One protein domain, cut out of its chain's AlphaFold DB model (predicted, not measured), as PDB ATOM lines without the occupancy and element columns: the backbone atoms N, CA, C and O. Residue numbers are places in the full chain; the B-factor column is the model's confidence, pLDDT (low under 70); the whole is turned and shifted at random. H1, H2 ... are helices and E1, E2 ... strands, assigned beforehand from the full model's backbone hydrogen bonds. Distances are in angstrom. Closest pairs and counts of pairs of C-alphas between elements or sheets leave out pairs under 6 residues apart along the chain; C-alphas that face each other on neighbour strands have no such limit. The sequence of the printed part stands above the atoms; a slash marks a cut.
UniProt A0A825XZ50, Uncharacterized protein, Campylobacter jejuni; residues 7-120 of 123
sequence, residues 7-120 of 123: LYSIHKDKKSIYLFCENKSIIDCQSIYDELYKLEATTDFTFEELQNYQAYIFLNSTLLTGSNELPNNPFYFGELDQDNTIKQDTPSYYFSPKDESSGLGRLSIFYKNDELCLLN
ATOM      1  N   LEU A   7     207.991 133.192 202.575       92.50
ATOM      2  CA  LEU A   7     208.700 134.231 203.324       92.50
ATOM      3  C   LEU A   7     207.880 134.621 204.555       92.50
ATOM      4  O   LEU A   7     206.664 134.440 204.577       92.50
ATOM      5  N   TYR A   8     208.524 135.186 205.577       92.44
ATOM      6  CA  TYR A   8     207.809 135.710 206.738       92.44
ATOM      7  C   TYR A   8     208.355 137.051 207.228       92.44
ATOM      8  O   TYR A   8     209.532 137.359 207.048       92.44
ATOM      9  N   SER A   9     207.492 137.834 207.876       93.25
ATOM     10  CA  SER A   9     207.839 139.060 208.609       93.25
ATOM     11  C   SER A   9     207.147 139.066 209.969       93.25
ATOM     12  O   SER A   9     205.992 138.656 210.078       93.25
ATOM     13  N   ILE A  10     207.828 139.552 211.005       94.19
ATOM     14  CA  ILE A  10     207.310 139.607 212.377       94.19
ATOM     15  C   ILE A  10     207.242 141.062 212.825       94.19
ATOM     16  O   ILE A  10     208.226 141.796 212.758       94.19
ATOM     17  N   HIS A  11     206.070 141.473 213.303       94.44
ATOM     18  CA  HIS A  11     205.801 142.822 213.788       94.44
ATOM     19  C   HIS A  11     205.465 142.764 215.278       94.44
ATOM     20  O   HIS A  11     204.340 142.430 215.661       94.44
ATOM     21  N   LYS A  12     206.459 143.081 216.116       92.00
ATOM     22  CA  LYS A  12     206.373 143.000 217.584       92.00
ATOM     23  C   LYS A  12     205.326 143.945 218.174       92.00
ATOM     24  O   LYS A  12     204.555 143.560 219.045       92.00
ATOM     25  N   ASP A  13     205.261 145.168 217.658       93.69
ATOM     26  CA  ASP A  13     204.299 146.201 218.051       93.69
ATOM     27  C   ASP A  13     202.845 145.772 217.813       93.69
ATOM     28  O   ASP A  13     201.970 146.030 218.639       93.69
ATOM     29  N   LYS A  14     202.598 145.066 216.706       95.69
ATOM     30  CA  LYS A  14     201.269 144.581 216.309       95.69
ATOM     31  C   LYS A  14     200.961 143.169 216.792       95.69
ATOM     32  O   LYS A  14     199.871 142.677 216.506       95.69
ATOM     33  N   LYS A  15     201.912 142.492 217.444       95.69
ATOM     34  CA  LYS A  15     201.837 141.057 217.766       95.69
ATOM     35  C   LYS A  15     201.363 140.229 216.568       95.69
ATOM     36  O   LYS A  15     200.366 139.514 216.641       95.69
ATOM     37  N   SER A  16     202.015 140.421 215.423       96.19
ATOM     38  CA  SER A  16     201.574 139.859 214.143       96.19
ATOM     39  C   SER A  16     202.712 139.160 213.403       96.19
ATOM     40  O   SER A  16     203.832 139.676 213.355       96.19
ATOM     41  N   ILE A  17     202.407 138.017 212.791       94.94
ATOM     42  CA  ILE A  17     203.296 137.272 211.891       94.94
ATOM     43  C   ILE A  17     202.652 137.272 210.507       94.94
ATOM     44  O   ILE A  17     201.502 136.873 210.347       94.94
ATOM     45  N   TYR A  18     203.387 137.723 209.501       95.44
ATOM     46  CA  TYR A  18     202.941 137.767 208.115       95.44
ATOM     47  C   TYR A  18     203.670 136.677 207.343       95.44
ATOM     48  O   TYR A  18     204.898 136.679 207.327       95.44
ATOM     49  N   LEU A  19     202.932 135.762 206.724       94.81
ATOM     50  CA  LEU A  19     203.446 134.699 205.866       94.81
ATOM     51  C   LEU A  19     203.119 135.052 204.417       94.81
ATOM     52  O   LEU A  19     201.958 135.285 204.081       94.81
ATOM     53  N   PHE A  20     204.132 135.100 203.562       95.25
ATOM     54  CA  PHE A  20     203.998 135.437 202.150       95.25
ATOM     55  C   PHE A  20     204.280 134.200 201.314       95.25
ATOM     56  O   PHE A  20     205.376 133.640 201.376       95.25
ATOM     57  N   CYS A  21     203.278 133.790 200.549       95.00
ATOM     58  CA  CYS A  21     203.276 132.574 199.754       95.00
ATOM     59  C   CYS A  21     203.076 132.941 198.286       95.00
ATOM     60  O   CYS A  21     202.352 133.891 197.958       95.00
ATOM     61  N   GLU A  22     203.700 132.168 197.409       94.56
ATOM     62  CA  GLU A  22     203.572 132.323 195.968       94.56
ATOM     63  C   GLU A  22     202.648 131.240 195.401       94.56
ATOM     64  O   GLU A  22     202.178 130.339 196.104       94.56
ATOM     65  N   ASN A  23     202.348 131.344 194.109       95.19
ATOM     66  CA  ASN A  23     201.559 130.326 193.432       95.19
ATOM     67  C   ASN A  23     202.245 128.953 193.525       95.19
ATOM     68  O   ASN A  23     203.430 128.819 193.221       95.19
ATOM     69  N   LYS A  24     201.459 127.930 193.862       93.75
ATOM     70  CA  LYS A  24     201.852 126.525 194.030       93.75
ATOM     71  C   LYS A  24     202.760 126.260 195.226       93.75
ATOM     72  O   LYS A  24     203.302 125.160 195.318       93.75
ATOM     73  N   SER A  25     202.900 127.216 196.145       93.50
ATOM     74  CA  SER A  25     203.553 126.975 197.429       93.50
ATOM     75  C   SER A  25     202.858 125.833 198.178       93.50
ATOM     76  O   SER A  25     201.623 125.784 198.265       93.50
ATOM     77  N   ILE A  26     203.650 124.931 198.759       91.62
ATOM     78  CA  ILE A  26     203.168 123.887 199.666       91.62
ATOM     79  C   ILE A  26     203.810 124.117 201.029       91.62
ATOM     80  O   ILE A  26     205.019 123.984 201.202       91.62
ATOM     81  N   ILE A  27     202.988 124.451 202.018       90.06
ATOM     82  CA  ILE A  27     203.450 124.781 203.361       90.06
ATOM     83  C   ILE A  27     203.003 123.692 204.317       90.06
ATOM     84  O   ILE A  27     201.814 123.488 204.544       90.06
ATOM     85  N   ASP A  28     203.970 123.024 204.929       88.44
ATOM     86  CA  ASP A  28     203.715 122.235 206.124       88.44
ATOM     87  C   ASP A  28     203.667 123.173 207.334       88.44
ATOM     88  O   ASP A  28     204.641 123.878 207.613       88.44
ATOM     89  N   CYS A  29     202.551 123.196 208.067       86.06
ATOM     90  CA  CYS A  29     202.425 124.015 209.271       86.06
ATOM     91  C   CYS A  29     203.511 123.701 210.310       86.06
ATOM     92  O   CYS A  29     203.937 124.611 211.023       86.06
ATOM     93  N   GLN A  30     204.033 122.469 210.355       86.25
ATOM     94  CA  GLN A  30     205.177 122.135 211.209       86.25
ATOM     95  C   GLN A  30     206.427 122.939 210.824       86.25
ATOM     96  O   GLN A  30     207.140 123.428 211.697       86.25
ATOM     97  N   SER A  31     206.649 123.169 209.527       88.00
ATOM     98  CA  SER A  31     207.782 123.975 209.055       88.00
ATOM     99  C   SER A  31     207.683 125.439 209.495       88.00
ATOM    100  O   SER A  31     208.709 126.097 209.635       88.00
ATOM    101  N   ILE A  32     206.476 125.963 209.746       87.81
ATOM    102  CA  ILE A  32     206.305 127.301 210.330       87.81
ATOM    103  C   ILE A  32     206.809 127.292 211.776       87.81
ATOM    104  O   ILE A  32     207.626 128.136 212.138       87.81
ATOM    105  N   TYR A  33     206.377 126.323 212.589       87.31
ATOM    106  CA  TYR A  33     206.818 126.205 213.982       87.31
ATOM    107  C   TYR A  33     208.331 126.020 214.104       87.31
ATOM    108  O   TYR A  33     208.953 126.677 214.937       87.31
ATOM    109  N   ASP A  34     208.930 125.195 213.246       88.62
ATOM    110  CA  ASP A  34     210.378 124.975 213.230       88.62
ATOM    111  C   ASP A  34     211.148 126.277 212.960       88.62
ATOM    112  O   ASP A  34     212.220 126.506 213.521       88.62
ATOM    113  N   GLU A  35     210.611 127.157 212.111       87.94
ATOM    114  CA  GLU A  35     211.202 128.469 211.846       87.94
ATOM    115  C   GLU A  35     211.040 129.427 213.026       87.94
ATOM    116  O   GLU A  35     211.997 130.120 213.370       87.94
ATOM    117  N   LEU A  36     209.877 129.432 213.684       87.94
ATOM    118  CA  LEU A  36     209.670 130.232 214.895       87.94
ATOM    119  C   LEU A  36     210.584 129.772 216.039       87.94
ATOM    120  O   LEU A  36     211.126 130.606 216.758       87.94
ATOM    121  N   TYR A  37     210.829 128.466 216.167       88.50
ATOM    122  CA  TYR A  37     211.749 127.921 217.166       88.50
ATOM    123  C   TYR A  37     213.204 128.357 216.923       88.50
ATOM    124  O   TYR A  37     213.927 128.706 217.852       88.50
ATOM    125  N   LYS A  38     213.646 128.417 215.660       89.62
ATOM    126  CA  LYS A  38     214.994 128.914 215.312       89.62
ATOM    127  C   LYS A  38     215.190 130.395 215.647       89.62
ATOM    128  O   LYS A  38     216.324 130.816 215.892       89.62
ATOM    129  N   LEU A  39     214.119 131.191 215.648       88.06
ATOM    130  CA  LEU A  39     214.199 132.609 216.006       88.06
ATOM    131  C   LEU A  39     214.554 132.812 217.473       88.06
ATOM    132  O   LEU A  39     215.323 133.720 217.770       88.06
ATOM    133  N   GLU A  40     214.090 131.943 218.368       88.25
ATOM    134  CA  GLU A  40     214.445 132.004 219.791       88.25
ATOM    135  C   GLU A  40     215.953 131.847 220.027       88.25
ATOM    136  O   GLU A  40     216.518 132.448 220.935       88.25
ATOM    137  N   ALA A  41     216.646 131.110 219.155       87.81
ATOM    138  CA  ALA A  41     218.098 130.963 219.220       87.81
ATOM    139  C   ALA A  41     218.879 132.145 218.611       87.81
ATOM    140  O   ALA A  41     220.096 132.226 218.785       87.81
ATOM    141  N   THR A  42     218.226 133.023 217.843       88.12
ATOM    142  CA  THR A  42     218.898 134.035 216.999       88.12
ATOM    143  C   THR A  42     218.401 135.464 217.213       88.12
ATOM    144  O   THR A  42     218.980 136.399 216.659       88.12
ATOM    145  N   THR A  43     217.354 135.654 218.016       88.19
ATOM    146  CA  THR A  43     216.679 136.934 218.259       88.19
ATOM    147  C   THR A  43     216.163 137.011 219.700       88.19
ATOM    148  O   THR A  43     216.198 136.022 220.424       88.19
ATOM    149  N   ASP A  44     215.628 138.166 220.104       89.69
ATOM    150  CA  ASP A  44     215.018 138.367 221.431       89.69
ATOM    151  C   ASP A  44     213.550 137.892 221.521       89.69
ATOM    152  O   ASP A  44     212.847 138.226 222.478       89.69
ATOM    153  N   PHE A  45     213.038 137.190 220.506       90.88
ATOM    154  CA  PHE A  45     211.700 136.599 220.551       90.88
ATOM    155  C   PHE A  45     211.743 135.248 221.258       90.88
ATOM    156  O   PHE A  45     212.593 134.425 220.941       90.88
ATOM    157  N   THR A  46     210.788 134.976 222.147       91.31
ATOM    158  CA  THR A  46     210.578 133.613 222.658       91.31
ATOM    159  C   THR A  46     209.522 132.895 221.830       91.31
ATOM    160  O   THR A  46     208.617 133.522 221.266       91.31
ATOM    161  N   PHE A  47     209.596 131.565 221.768       88.88
ATOM    162  CA  PHE A  47     208.572 130.785 221.074       88.88
ATOM    163  C   PHE A  47     207.179 131.006 221.693       88.88
ATOM    164  O   PHE A  47     206.206 131.213 220.972       88.88
ATOM    165  N   GLU A  48     207.100 131.063 223.026       90.12
ATOM    166  CA  GLU A  48     205.866 131.357 223.770       90.12
ATOM    167  C   GLU A  48     205.290 132.745 223.428       90.12
ATOM    168  O   GLU A  48     204.078 132.895 223.264       90.12
ATOM    169  N   GLU A  49     206.137 133.770 223.263       92.44
ATOM    170  CA  GLU A  49     205.693 135.092 222.810       92.44
ATOM    171  C   GLU A  49     205.057 134.994 221.415       92.44
ATOM    172  O   GLU A  49     203.948 135.493 221.209       92.44
ATOM    173  N   LEU A  50     205.730 134.322 220.479       90.88
ATOM    174  CA  LEU A  50     205.297 134.206 219.083       90.88
ATOM    175  C   LEU A  50     204.026 133.364 218.915       90.88
ATOM    176  O   LEU A  50     203.228 133.652 218.025       90.88
ATOM    177  N   GLN A  51     203.781 132.381 219.783       88.44
ATOM    178  CA  GLN A  51     202.523 131.622 219.795       88.44
ATOM    179  C   GLN A  51     201.298 132.494 220.104       88.44
ATOM    180  O   GLN A  51     200.186 132.156 219.707       88.44
ATOM    181  N   ASN A  52     201.494 133.625 220.786       90.88
ATOM    182  CA  ASN A  52     200.427 134.576 221.093       90.88
ATOM    183  C   ASN A  52     200.221 135.631 219.989       90.88
ATOM    184  O   ASN A  52     199.427 136.559 220.170       90.88
ATOM    185  N   TYR A  53     200.956 135.549 218.875       94.06
ATOM    186  CA  TYR A  53     200.830 136.491 217.767       94.06
ATOM    187  C   TYR A  53     199.770 136.018 216.773       94.06
ATOM    188  O   TYR A  53     199.624 134.827 216.502       94.06
ATOM    189  N   GLN A  54     199.064 136.970 216.165       93.81
ATOM    190  CA  GLN A  54     198.144 136.667 215.075       93.81
ATOM    191  C   GLN A  54     198.931 136.402 213.789       93.81
ATOM    192  O   GLN A  54     199.694 137.258 213.331       93.81
ATOM    193  N   ALA A  55     198.713 135.240 213.177       91.81
ATOM    194  CA  ALA A  55     199.251 134.931 211.859       91.81
ATOM    195  C   ALA A  55     198.320 135.443 210.748       91.81
ATOM    196  O   ALA A  55     197.098 135.304 210.832       91.81
ATOM    197  N   TYR A  56     198.916 135.999 209.696       94.94
ATOM    198  CA  TYR A  56     198.254 136.442 208.473       94.94
ATOM    199  C   TYR A  56     198.947 135.803 207.277       94.94
ATOM    200  O   TYR A  56     200.170 135.877 207.164       94.94
ATOM    201  N   ILE A  57     198.177 135.205 206.373       94.94
ATOM    202  CA  ILE A  57     198.712 134.525 205.192       94.94
ATOM    203  C   ILE A  57     198.358 135.334 203.951       94.94
ATOM    204  O   ILE A  57     197.204 135.718 203.760       94.94
ATOM    205  N   PHE A  58     199.354 135.577 203.109       96.19
ATOM    206  CA  PHE A  58     199.220 136.257 201.830       96.19
ATOM    207  C   PHE A  58     199.540 135.279 200.707       96.19
ATOM    208  O   PHE A  58     200.594 134.647 200.736       96.19
ATOM    209  N   LEU A  59     198.669 135.201 199.703       96.19
ATOM    210  CA  LEU A  59     198.925 134.513 198.436       96.19
ATOM    211  C   LEU A  59     199.084 135.568 197.339       96.19
ATOM    212  O   LEU A  59     198.133 136.293 197.053       96.19
ATOM    213  N   ASN A  60     200.284 135.700 196.763       92.31
ATOM    214  CA  ASN A  60     200.593 136.710 195.736       92.31
ATOM    215  C   ASN A  60     200.114 138.133 196.108       92.31
ATOM    216  O   ASN A  60     199.547 138.859 195.295       92.31
ATOM    217  N   SER A  61     200.373 138.551 197.353       91.81
ATOM    218  CA  SER A  61     199.945 139.833 197.961       91.81
ATOM    219  C   SER A  61     198.469 139.944 198.366       91.81
ATOM    220  O   SER A  61     198.082 140.959 198.945       91.81
ATOM    221  N   THR A  62     197.649 138.921 198.136       95.88
ATOM    222  CA  THR A  62     196.257 138.887 198.605       95.88
ATOM    223  C   THR A  62     196.194 138.313 200.012       95.88
ATOM    224  O   THR A  62     196.549 137.153 200.216       95.88
ATOM    225  N   LEU A  63     195.718 139.104 200.977       96.69
ATOM    226  CA  LEU A  63     195.449 138.619 202.330       96.69
ATOM    227  C   LEU A  63     194.307 137.594 202.307       96.69
ATOM    228  O   LEU A  63     193.218 137.879 201.813       96.69
ATOM    229  N   LEU A  64     194.548 136.424 202.890       95.69
ATOM    230  CA  LEU A  64     193.549 135.376 203.048       95.69
ATOM    231  C   LEU A  64     192.748 135.615 204.331       95.69
ATOM    232  O   LEU A  64     193.296 135.551 205.430       95.69
ATOM    233  N   THR A  65     191.450 135.880 204.192       92.31
ATOM    234  CA  THR A  65     190.555 136.231 205.312       92.31
ATOM    235  C   THR A  65     189.561 135.129 205.684       92.31
ATOM    236  O   THR A  65     188.720 135.343 206.553       92.31
ATOM    237  N   GLY A  66     189.643 133.960 205.044       91.31
ATOM    238  CA  GLY A  66     188.640 132.903 205.171       91.31
ATOM    239  C   GLY A  66     187.399 133.175 204.315       91.31
ATOM    240  O   GLY A  66     187.309 134.195 203.632       91.31
ATOM    241  N   SER A  67     186.452 132.236 204.340       94.00
ATOM    242  CA  SER A  67     185.172 132.338 203.633       94.00
ATOM    243  C   SER A  67     184.081 131.519 204.338       94.00
ATOM    244  O   SER A  67     184.353 130.816 205.311       94.00
ATOM    245  N   ASN A  68     182.846 131.612 203.844       91.50
ATOM    246  CA  ASN A  68     181.688 130.881 204.350       91.50
ATOM    247  C   ASN A  68     181.595 129.479 203.737       91.50
ATOM    248  O   ASN A  68     181.932 129.290 202.572       91.50
ATOM    249  N   GLU A  69     181.098 128.513 204.510       93.50
ATOM    250  CA  GLU A  69     180.808 127.162 204.017       93.50
ATOM    251  C   GLU A  69     179.740 127.206 202.917       93.50
ATOM    252  O   GLU A  69     178.733 127.916 203.028       93.50
ATOM    253  N   LEU A  70     179.955 126.446 201.843       91.75
ATOM    254  CA  LEU A  70     179.010 126.371 200.742       91.75
ATOM    255  C   LEU A  70     177.831 125.446 201.065       91.75
ATOM    256  O   LEU A  70     178.022 124.354 201.606       91.75
ATOM    257  N   PRO A  71     176.605 125.807 200.641       85.44
ATOM    258  CA  PRO A  71     175.458 124.919 200.768       85.44
ATOM    259  C   PRO A  71     175.711 123.574 200.072       85.44
ATOM    260  O   PRO A  71     176.064 123.533 198.896       85.44
ATOM    261  N   ASN A  72     175.473 122.470 200.786       85.38
ATOM    262  CA  ASN A  72     175.572 121.086 200.291       85.38
ATOM    263  C   ASN A  72     176.972 120.604 199.864       85.38
ATOM    264  O   ASN A  72     177.079 119.494 199.342       85.38
ATOM    265  N   ASN A  73     178.035 121.382 200.088       85.56
ATOM    266  CA  ASN A  73     179.407 120.940 199.847       85.56
ATOM    267  C   ASN A  73     180.200 121.016 201.156       85.56
ATOM    268  O   ASN A  73     180.925 121.992 201.377       85.56
ATOM    269  N   PRO A  74     180.027 120.017 202.048       82.94
ATOM    270  CA  PRO A  74     180.767 119.993 203.296       82.94
ATOM    271  C   PRO A  74     182.253 120.017 202.949       82.94
ATOM    272  O   PRO A  74     182.689 119.314 202.038       82.94
ATOM    273  N   PHE A  75     183.007 120.849 203.665       90.75
ATOM    274  CA  PHE A  75     184.439 121.103 203.468       90.75
ATOM    275  C   PHE A  75     184.841 122.105 202.378       90.75
ATOM    276  O   PHE A  75     186.032 122.411 202.268       90.75
ATOM    277  N   TYR A  76     183.906 122.653 201.603       94.19
ATOM    278  CA  TYR A  76     184.216 123.728 200.662       94.19
ATOM    279  C   TYR A  76     183.697 125.068 201.186       94.19
ATOM    280  O   TYR A  76     182.519 125.210 201.504       94.19
ATOM    281  N   PHE A  77     184.575 126.064 201.240       95.88
ATOM    282  CA  PHE A  77     184.277 127.412 201.709       95.88
ATOM    283  C   PHE A  77     184.579 128.407 200.595       95.88
ATOM    284  O   PHE A  77     185.645 128.375 199.982       95.88
ATOM    285  N   GLY A  78     183.648 129.299 200.300       95.31
ATOM    286  CA  GLY A  78     183.736 130.152 199.126       95.31
ATOM    287  C   GLY A  78     182.461 130.942 198.905       95.31
ATOM    288  O   GLY A  78     181.526 130.907 199.701       95.31
ATOM    289  N   GLU A  79     182.429 131.640 197.784       94.44
ATOM    290  CA  GLU A  79     181.230 132.292 197.282       94.44
ATOM    291  C   GLU A  79     180.885 131.721 195.912       94.44
ATOM    292  O   GLU A  79     181.774 131.379 195.129       94.44
ATOM    293  N   LEU A  80     179.588 131.638 195.629       92.94
ATOM    294  CA  LEU A  80     179.096 131.315 194.297       92.94
ATOM    295  C   LEU A  80     178.860 132.598 193.498       92.94
ATOM    296  O   LEU A  80     178.497 133.641 194.052       92.94
ATOM    297  N   ASP A  81     179.078 132.522 192.193       91.75
ATOM    298  CA  ASP A  81     178.661 133.543 191.242       91.75
ATOM    299  C   ASP A  81     177.196 133.343 190.802       91.75
ATOM    300  O   ASP A  81     176.454 132.525 191.351       91.75
ATOM    301  N   GLN A  82     176.759 134.130 189.815       91.69
ATOM    302  CA  GLN A  82     175.388 134.077 189.294       91.69
ATOM    303  C   GLN A  82     175.074 132.766 188.554       91.69
ATOM    304  O   GLN A  82     173.905 132.394 188.462       91.69
ATOM    305  N   ASP A  83     176.101 132.061 188.081       93.81
ATOM    306  CA  ASP A  83     175.997 130.800 187.347       93.81
ATOM    307  C   ASP A  83     176.138 129.576 188.278       93.81
ATOM    308  O   ASP A  83     176.225 128.438 187.813       93.81
ATOM    309  N   ASN A  84     176.117 129.788 189.604       89.12
ATOM    310  CA  ASN A  84     176.377 128.783 190.642       89.12
ATOM    311  C   ASN A  84     177.763 128.123 190.533       89.12
ATOM    312  O   ASN A  84     177.939 126.967 190.928       89.12
ATOM    313  N   THR A  85     178.760 128.847 190.027       90.88
ATOM    314  CA  THR A  85     180.161 128.414 190.025       90.88
ATOM    315  C   THR A  85     180.960 129.137 191.107       90.88
ATOM    316  O   THR A  85     180.537 130.168 191.623       90.88
ATOM    317  N   ILE A  86     182.105 128.580 191.509       91.56
ATOM    318  CA  ILE A  86     182.963 129.200 192.527       91.56
ATOM    319  C   ILE A  86     183.540 130.506 191.981       91.56
ATOM    320  O   ILE A  86     184.286 130.485 190.996       91.56
ATOM    321  N   LYS A  87     183.270 131.618 192.672       94.06
ATOM    322  CA  LYS A  87     183.911 132.904 192.394       94.06
ATOM    323  C   LYS A  87     185.430 132.771 192.440       94.06
ATOM    324  O   LYS A  87     185.991 132.234 193.387       94.06
ATOM    325  N   GLN A  88     186.084 133.289 191.406       90.75
ATOM    326  CA  GLN A  88     187.542 133.248 191.262       90.75
ATOM    327  C   GLN A  88     188.215 134.554 191.716       90.75
ATOM    328  O   GLN A  88     189.431 134.601 191.886       90.75
ATOM    329  N   ASP A  89     187.448 135.635 191.873       92.31
ATOM    330  CA  ASP A  89     187.920 136.957 192.295       92.31
ATOM    331  C   ASP A  89     187.994 137.122 193.822       92.31
ATOM    332  O   ASP A  89     188.572 138.104 194.297       92.31
ATOM    333  N   THR A  90     187.490 136.141 194.575       93.69
ATOM    334  CA  THR A  90     187.665 135.982 196.021       93.69
ATOM    335  C   THR A  90     188.331 134.637 196.331       93.69
ATOM    336  O   THR A  90     188.160 133.681 195.574       93.69
ATOM    337  N   PRO A  91     189.137 134.532 197.406       96.81
ATOM    338  CA  PRO A  91     189.731 133.255 197.781       96.81
ATOM    339  C   PRO A  91     188.672 132.217 198.166       96.81
ATOM    340  O   PRO A  91     187.734 132.515 198.910       96.81
ATOM    341  N   SER A  92     188.868 130.984 197.718       96.50
ATOM    342  CA  SER A  92     188.087 129.826 198.139       96.50
ATOM    343  C   SER A  92     188.981 128.774 198.787       96.50
ATOM    344  O   SER A  92     190.198 128.754 198.593       96.50
ATOM    345  N   TYR A  93     188.379 127.922 199.610       96.19
ATOM    346  CA  TYR A  93     189.084 127.015 200.499       96.19
ATOM    347  C   TYR A  93     188.441 125.639 200.425       96.19
ATOM    348  O   TYR A  93     187.239 125.490 200.631       96.19
ATOM    349  N   TYR A  94     189.251 124.623 200.173       94.06
ATOM    350  CA  TYR A  94     188.831 123.236 200.203       94.06
ATOM    351  C   TYR A  94     189.588 122.487 201.292       94.06
ATOM    352  O   TYR A  94     190.801 122.264 201.197       94.06
ATOM    353  N   PHE A  95     188.848 122.107 202.327       91.06
ATOM    354  CA  PHE A  95     189.317 121.266 203.412       91.06
ATOM    355  C   PHE A  95     189.259 119.801 202.959       91.06
ATOM    356  O   PHE A  95     188.208 119.241 202.670       91.06
ATOM    357  N   SER A  96     190.412 119.155 202.883       88.19
ATOM    358  CA  SER A  96     190.502 117.712 202.713       88.19
ATOM    359  C   SER A  96     190.800 117.111 204.090       88.19
ATOM    360  O   SER A  96     191.906 117.331 204.607       88.19
ATOM    361  N   PRO A  97     189.825 116.429 204.727       81.12
ATOM    362  CA  PRO A  97     190.030 115.798 206.026       81.12
ATOM    363  C   PRO A  97     191.195 114.814 205.987       81.12
ATOM    364  O   PRO A  97     191.565 114.307 204.929       81.12
ATOM    365  N   LYS A  98     191.746 114.530 207.169       78.38
ATOM    366  CA  LYS A  98     192.790 113.518 207.337       78.38
ATOM    367  C   LYS A  98     192.337 112.197 206.723       78.38
ATOM    368  O   LYS A  98     191.343 111.625 207.162       78.38
ATOM    369  N   ASP A  99     193.087 111.721 205.739       70.19
ATOM    370  CA  ASP A  99     192.974 110.344 205.269       70.19
ATOM    371  C   ASP A  99     193.646 109.422 206.299       70.19
ATOM    372  O   ASP A  99     194.768 109.695 206.735       70.19
ATOM    373  N   GLU A 100     192.980 108.331 206.685       59.28
ATOM    374  CA  GLU A 100     193.508 107.335 207.628       59.28
ATOM    375  C   GLU A 100     194.837 106.728 207.150       59.28
ATOM    376  O   GLU A 100     195.644 106.290 207.970       59.28
ATOM    377  N   SER A 101     195.096 106.740 205.836       63.28
ATOM    378  CA  SER A 101     196.317 106.182 205.247       63.28
ATOM    379  C   SER A 101     197.551 107.090 205.373       63.28
ATOM    380  O   SER A 101     198.665 106.597 205.555       63.28
ATOM    381  N   SER A 102     197.365 108.413 205.294       64.75
ATOM    382  CA  SER A 102     198.457 109.396 205.332       64.75
ATOM    383  C   SER A 102     198.576 110.102 206.682       64.75
ATOM    384  O   SER A 102     199.649 110.585 207.029       64.75
ATOM    385  N   GLY A 103     197.487 110.163 207.454       65.69
ATOM    386  CA  GLY A 103     197.405 110.872 208.731       65.69
ATOM    387  C   GLY A 103     197.381 112.403 208.612       65.69
ATOM    388  O   GLY A 103     197.299 113.083 209.639       65.69
ATOM    389  N   LEU A 104     197.430 112.962 207.394       70.19
ATOM    390  CA  LEU A 104     197.568 114.402 207.156       70.19
ATOM    391  C   LEU A 104     196.289 114.982 206.548       70.19
ATOM    392  O   LEU A 104     195.719 114.428 205.611       70.19
ATOM    393  N   GLY A 105     195.839 116.112 207.095       81.81
ATOM    394  CA  GLY A 105     194.775 116.926 206.514       81.81
ATOM    395  C   GLY A 105     195.387 117.986 205.605       81.81
ATOM    396  O   GLY A 105     196.512 118.436 205.848       81.81
ATOM    397  N   ARG A 106     194.652 118.396 204.570       88.88
ATOM    398  CA  ARG A 106     195.110 119.391 203.588       88.88
ATOM    399  C   ARG A 106     194.102 120.521 203.445       88.88
ATOM    400  O   ARG A 106     192.911 120.260 203.342       88.88
ATOM    401  N   LEU A 107     194.558 121.767 203.457       92.94
ATOM    402  CA  LEU A 107     193.754 122.925 203.080       92.94
ATOM    403  C   LEU A 107     194.272 123.400 201.734       92.94
ATOM    404  O   LEU A 107     195.431 123.790 201.621       92.94
ATOM    405  N   SER A 108     193.425 123.336 200.717       94.50
ATOM    406  CA  SER A 108     193.743 123.879 199.396       94.50
ATOM    407  C   SER A 108     193.068 125.240 199.296       94.50
ATOM    408  O   SER A 108     191.872 125.340 199.555       94.50
ATOM    409  N   ILE A 109     193.823 126.278 198.971       96.44
ATOM    410  CA  ILE A 109     193.328 127.642 198.804       96.44
ATOM    411  C   ILE A 109     193.465 127.998 197.331       96.44
ATOM    412  O   ILE A 109     194.548 127.848 196.768       96.44
ATOM    413  N   PHE A 110     192.390 128.497 196.732       96.38
ATOM    414  CA  PHE A 110     192.359 128.915 195.335       96.38
ATOM    415  C   PHE A 110     192.035 130.401 195.252       96.38
ATOM    416  O   PHE A 110     191.122 130.886 195.919       96.38
ATOM    417  N   TYR A 111     192.781 131.132 194.433       96.38
ATOM    418  CA  TYR A 111     192.517 132.538 194.156       96.38
ATOM    419  C   TYR A 111     192.929 132.856 192.722       96.38
ATOM    420  O   TYR A 111     194.112 132.804 192.388       96.38
ATOM    421  N   LYS A 112     191.969 133.209 191.862       93.31
ATOM    422  CA  LYS A 112     192.197 133.383 190.419       93.31
ATOM    423  C   LYS A 112     192.871 132.139 189.814       93.31
ATOM    424  O   LYS A 112     192.283 131.070 189.801       93.31
ATOM    425  N   ASN A 113     194.105 132.278 189.327       92.25
ATOM    426  CA  ASN A 113     194.889 131.188 188.736       92.25
ATOM    427  C   ASN A 113     195.961 130.644 189.697       92.25
ATOM    428  O   ASN A 113     196.860 129.915 189.268       92.25
ATOM    429  N   ASP A 114     195.894 131.045 190.966       95.19
ATOM    430  CA  ASP A 114     196.870 130.702 191.985       95.19
ATOM    431  C   ASP A 114     196.310 129.684 192.975       95.19
ATOM    432  O   ASP A 114     195.132 129.713 193.340       95.19
ATOM    433  N   GLU A 115     197.194 128.801 193.427       95.38
ATOM    434  CA  GLU A 115     196.898 127.764 194.408       95.38
ATOM    435  C   GLU A 115     197.918 127.815 195.549       95.38
ATOM    436  O   GLU A 115     199.115 127.983 195.315       95.38
ATOM    437  N   LEU A 116     197.450 127.644 196.784       95.56
ATOM    438  CA  LEU A 116     198.280 127.453 197.972       95.56
ATOM    439  C   LEU A 116     197.797 126.213 198.721       95.56
ATOM    440  O   LEU A 116     196.602 126.036 198.947       95.56
ATOM    441  N   CYS A 117     198.733 125.373 199.145       93.56
ATOM    442  CA  CYS A 117     198.441 124.168 199.903       93.56
ATOM    443  C   CYS A 117     199.016 124.280 201.318       93.56
ATOM    444  O   CYS A 117     200.221 124.467 201.473       93.56
ATOM    445  N   LEU A 118     198.170 124.138 202.343       91.38
ATOM    446  CA  LEU A 118     198.602 123.987 203.734       91.38
ATOM    447  C   LEU A 118     198.416 122.535 204.183       91.38
ATOM    448  O   LEU A 118     197.325 121.970 204.072       91.38
ATOM    449  N   LEU A 119     199.476 121.938 204.714       88.81
ATOM    450  CA  LEU A 119     199.495 120.600 205.300       88.81
ATOM    451  C   LEU A 119     199.578 120.705 206.825       88.81
ATOM    452  O   LEU A 119     200.123 121.670 207.353       88.81
ATOM    453  N   ASN A 120     199.079 119.690 207.535       78.50
ATOM    454  CA  ASN A 120     199.226 119.556 208.995       78.50
ATOM    455  C   ASN A 120     198.686 120.724 209.835       78.50
ATOM    456  O   ASN A 120     199.108 120.926 210.972       78.50
TER     457      ASN A 120
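This is residues 7 to 120 of the 123 residues of an uncharacterized protein of Campylobacter jejuni (UniProt A0A825XZ50). Two small sheets, E3 E7 E6 E5 and E1 E2 E4, meet at a corner where Leu 59 and Cys 21 come near Leu 116, and H1 runs from the end of E3 past the three-strand sheet, only grazing it, to the short H2. The long link, residues 60 to 91, loops out beyond E5 and makes the end of the length away from H1 and H2. The printed part has 114 residues, with two named helices and seven named strands in the order E1 E2 E3 H1 H2 E4 E5 E6 E7; both sheets are mixed. The class is mixed, helices and strands, with under half of the residues in named elements. The whole is only just loose, close to compact, with a radius of gyration of the C-alphas of 16.0 A and spans of 52 by 35 by 22 A.

The larger sheet runs E3, residues 26 to 28, E7, residues 114 to 119, E6, residues 106 to 111, and E5, residues 92 to 96. E5, E6 and E7 form a meander, each strand the antiparallel neighbour of the one before; E5 and E6 are a hairpin, as are E6 and E7. N 94 and O 108 are 2.8 A apart, and N 109 and O 116 are 2.8 A apart. E3 and E7 are parallel at 20 degrees, with N 27 and O 117 at 2.8 A. Residues 76 to 77 pair antiparallel with residues 93 to 94 of E5. The smaller sheet runs E1, residues 7 to 11, E2, residues 16 to 21, and E4, residues 54 to 59. E1 and E2 are an antiparallel hairpin, with N 9 and O 18 at 2.9 A, and E2 and E4 are parallel at 19 degrees, with N 19 and O 56 at 2.8 A. Between the sheets, the closest C-alphas of E4 and E7 are those of Leu 59 and Leu 116, 7.1 A apart. H1, residues 29 to 40, only grazes the smaller sheet with its residues 32 to 36. With residues 36 to 40 alone H1 touches H2, residues 47 to 51; the closest C-alphas, of Tyr 37 and Phe 47, are 5.8 A apart. In H2 every O i to N i+4 pair is within hydrogen-bond range, in H1 7 of 8.

E7 is 16.9 A from first to last C-alpha, E6 16.4 A, E5 13.2 A and E3 6.7 A; E4 is 16.8 A, E2 16.2 A and E1 13.8 A. H1 is 17.9 A and H2 6.2 A. E1 begins at C-alpha 7, (208.700, 134.231, 203.324), H1 ends at C-alpha 40, (214.445, 132.004, 219.791), and E7 ends at C-alpha 119, (199.495, 120.600, 205.300).

The C-alphas of Ala 41 and Asp 83, the two farthest apart, are 52.8 A from each other. The printed part has no cut. The link from E4 to E5 is long, with 32 residues. Mean pLDDT of the printed part is 90.3, and residues 100 to 103 are under 70.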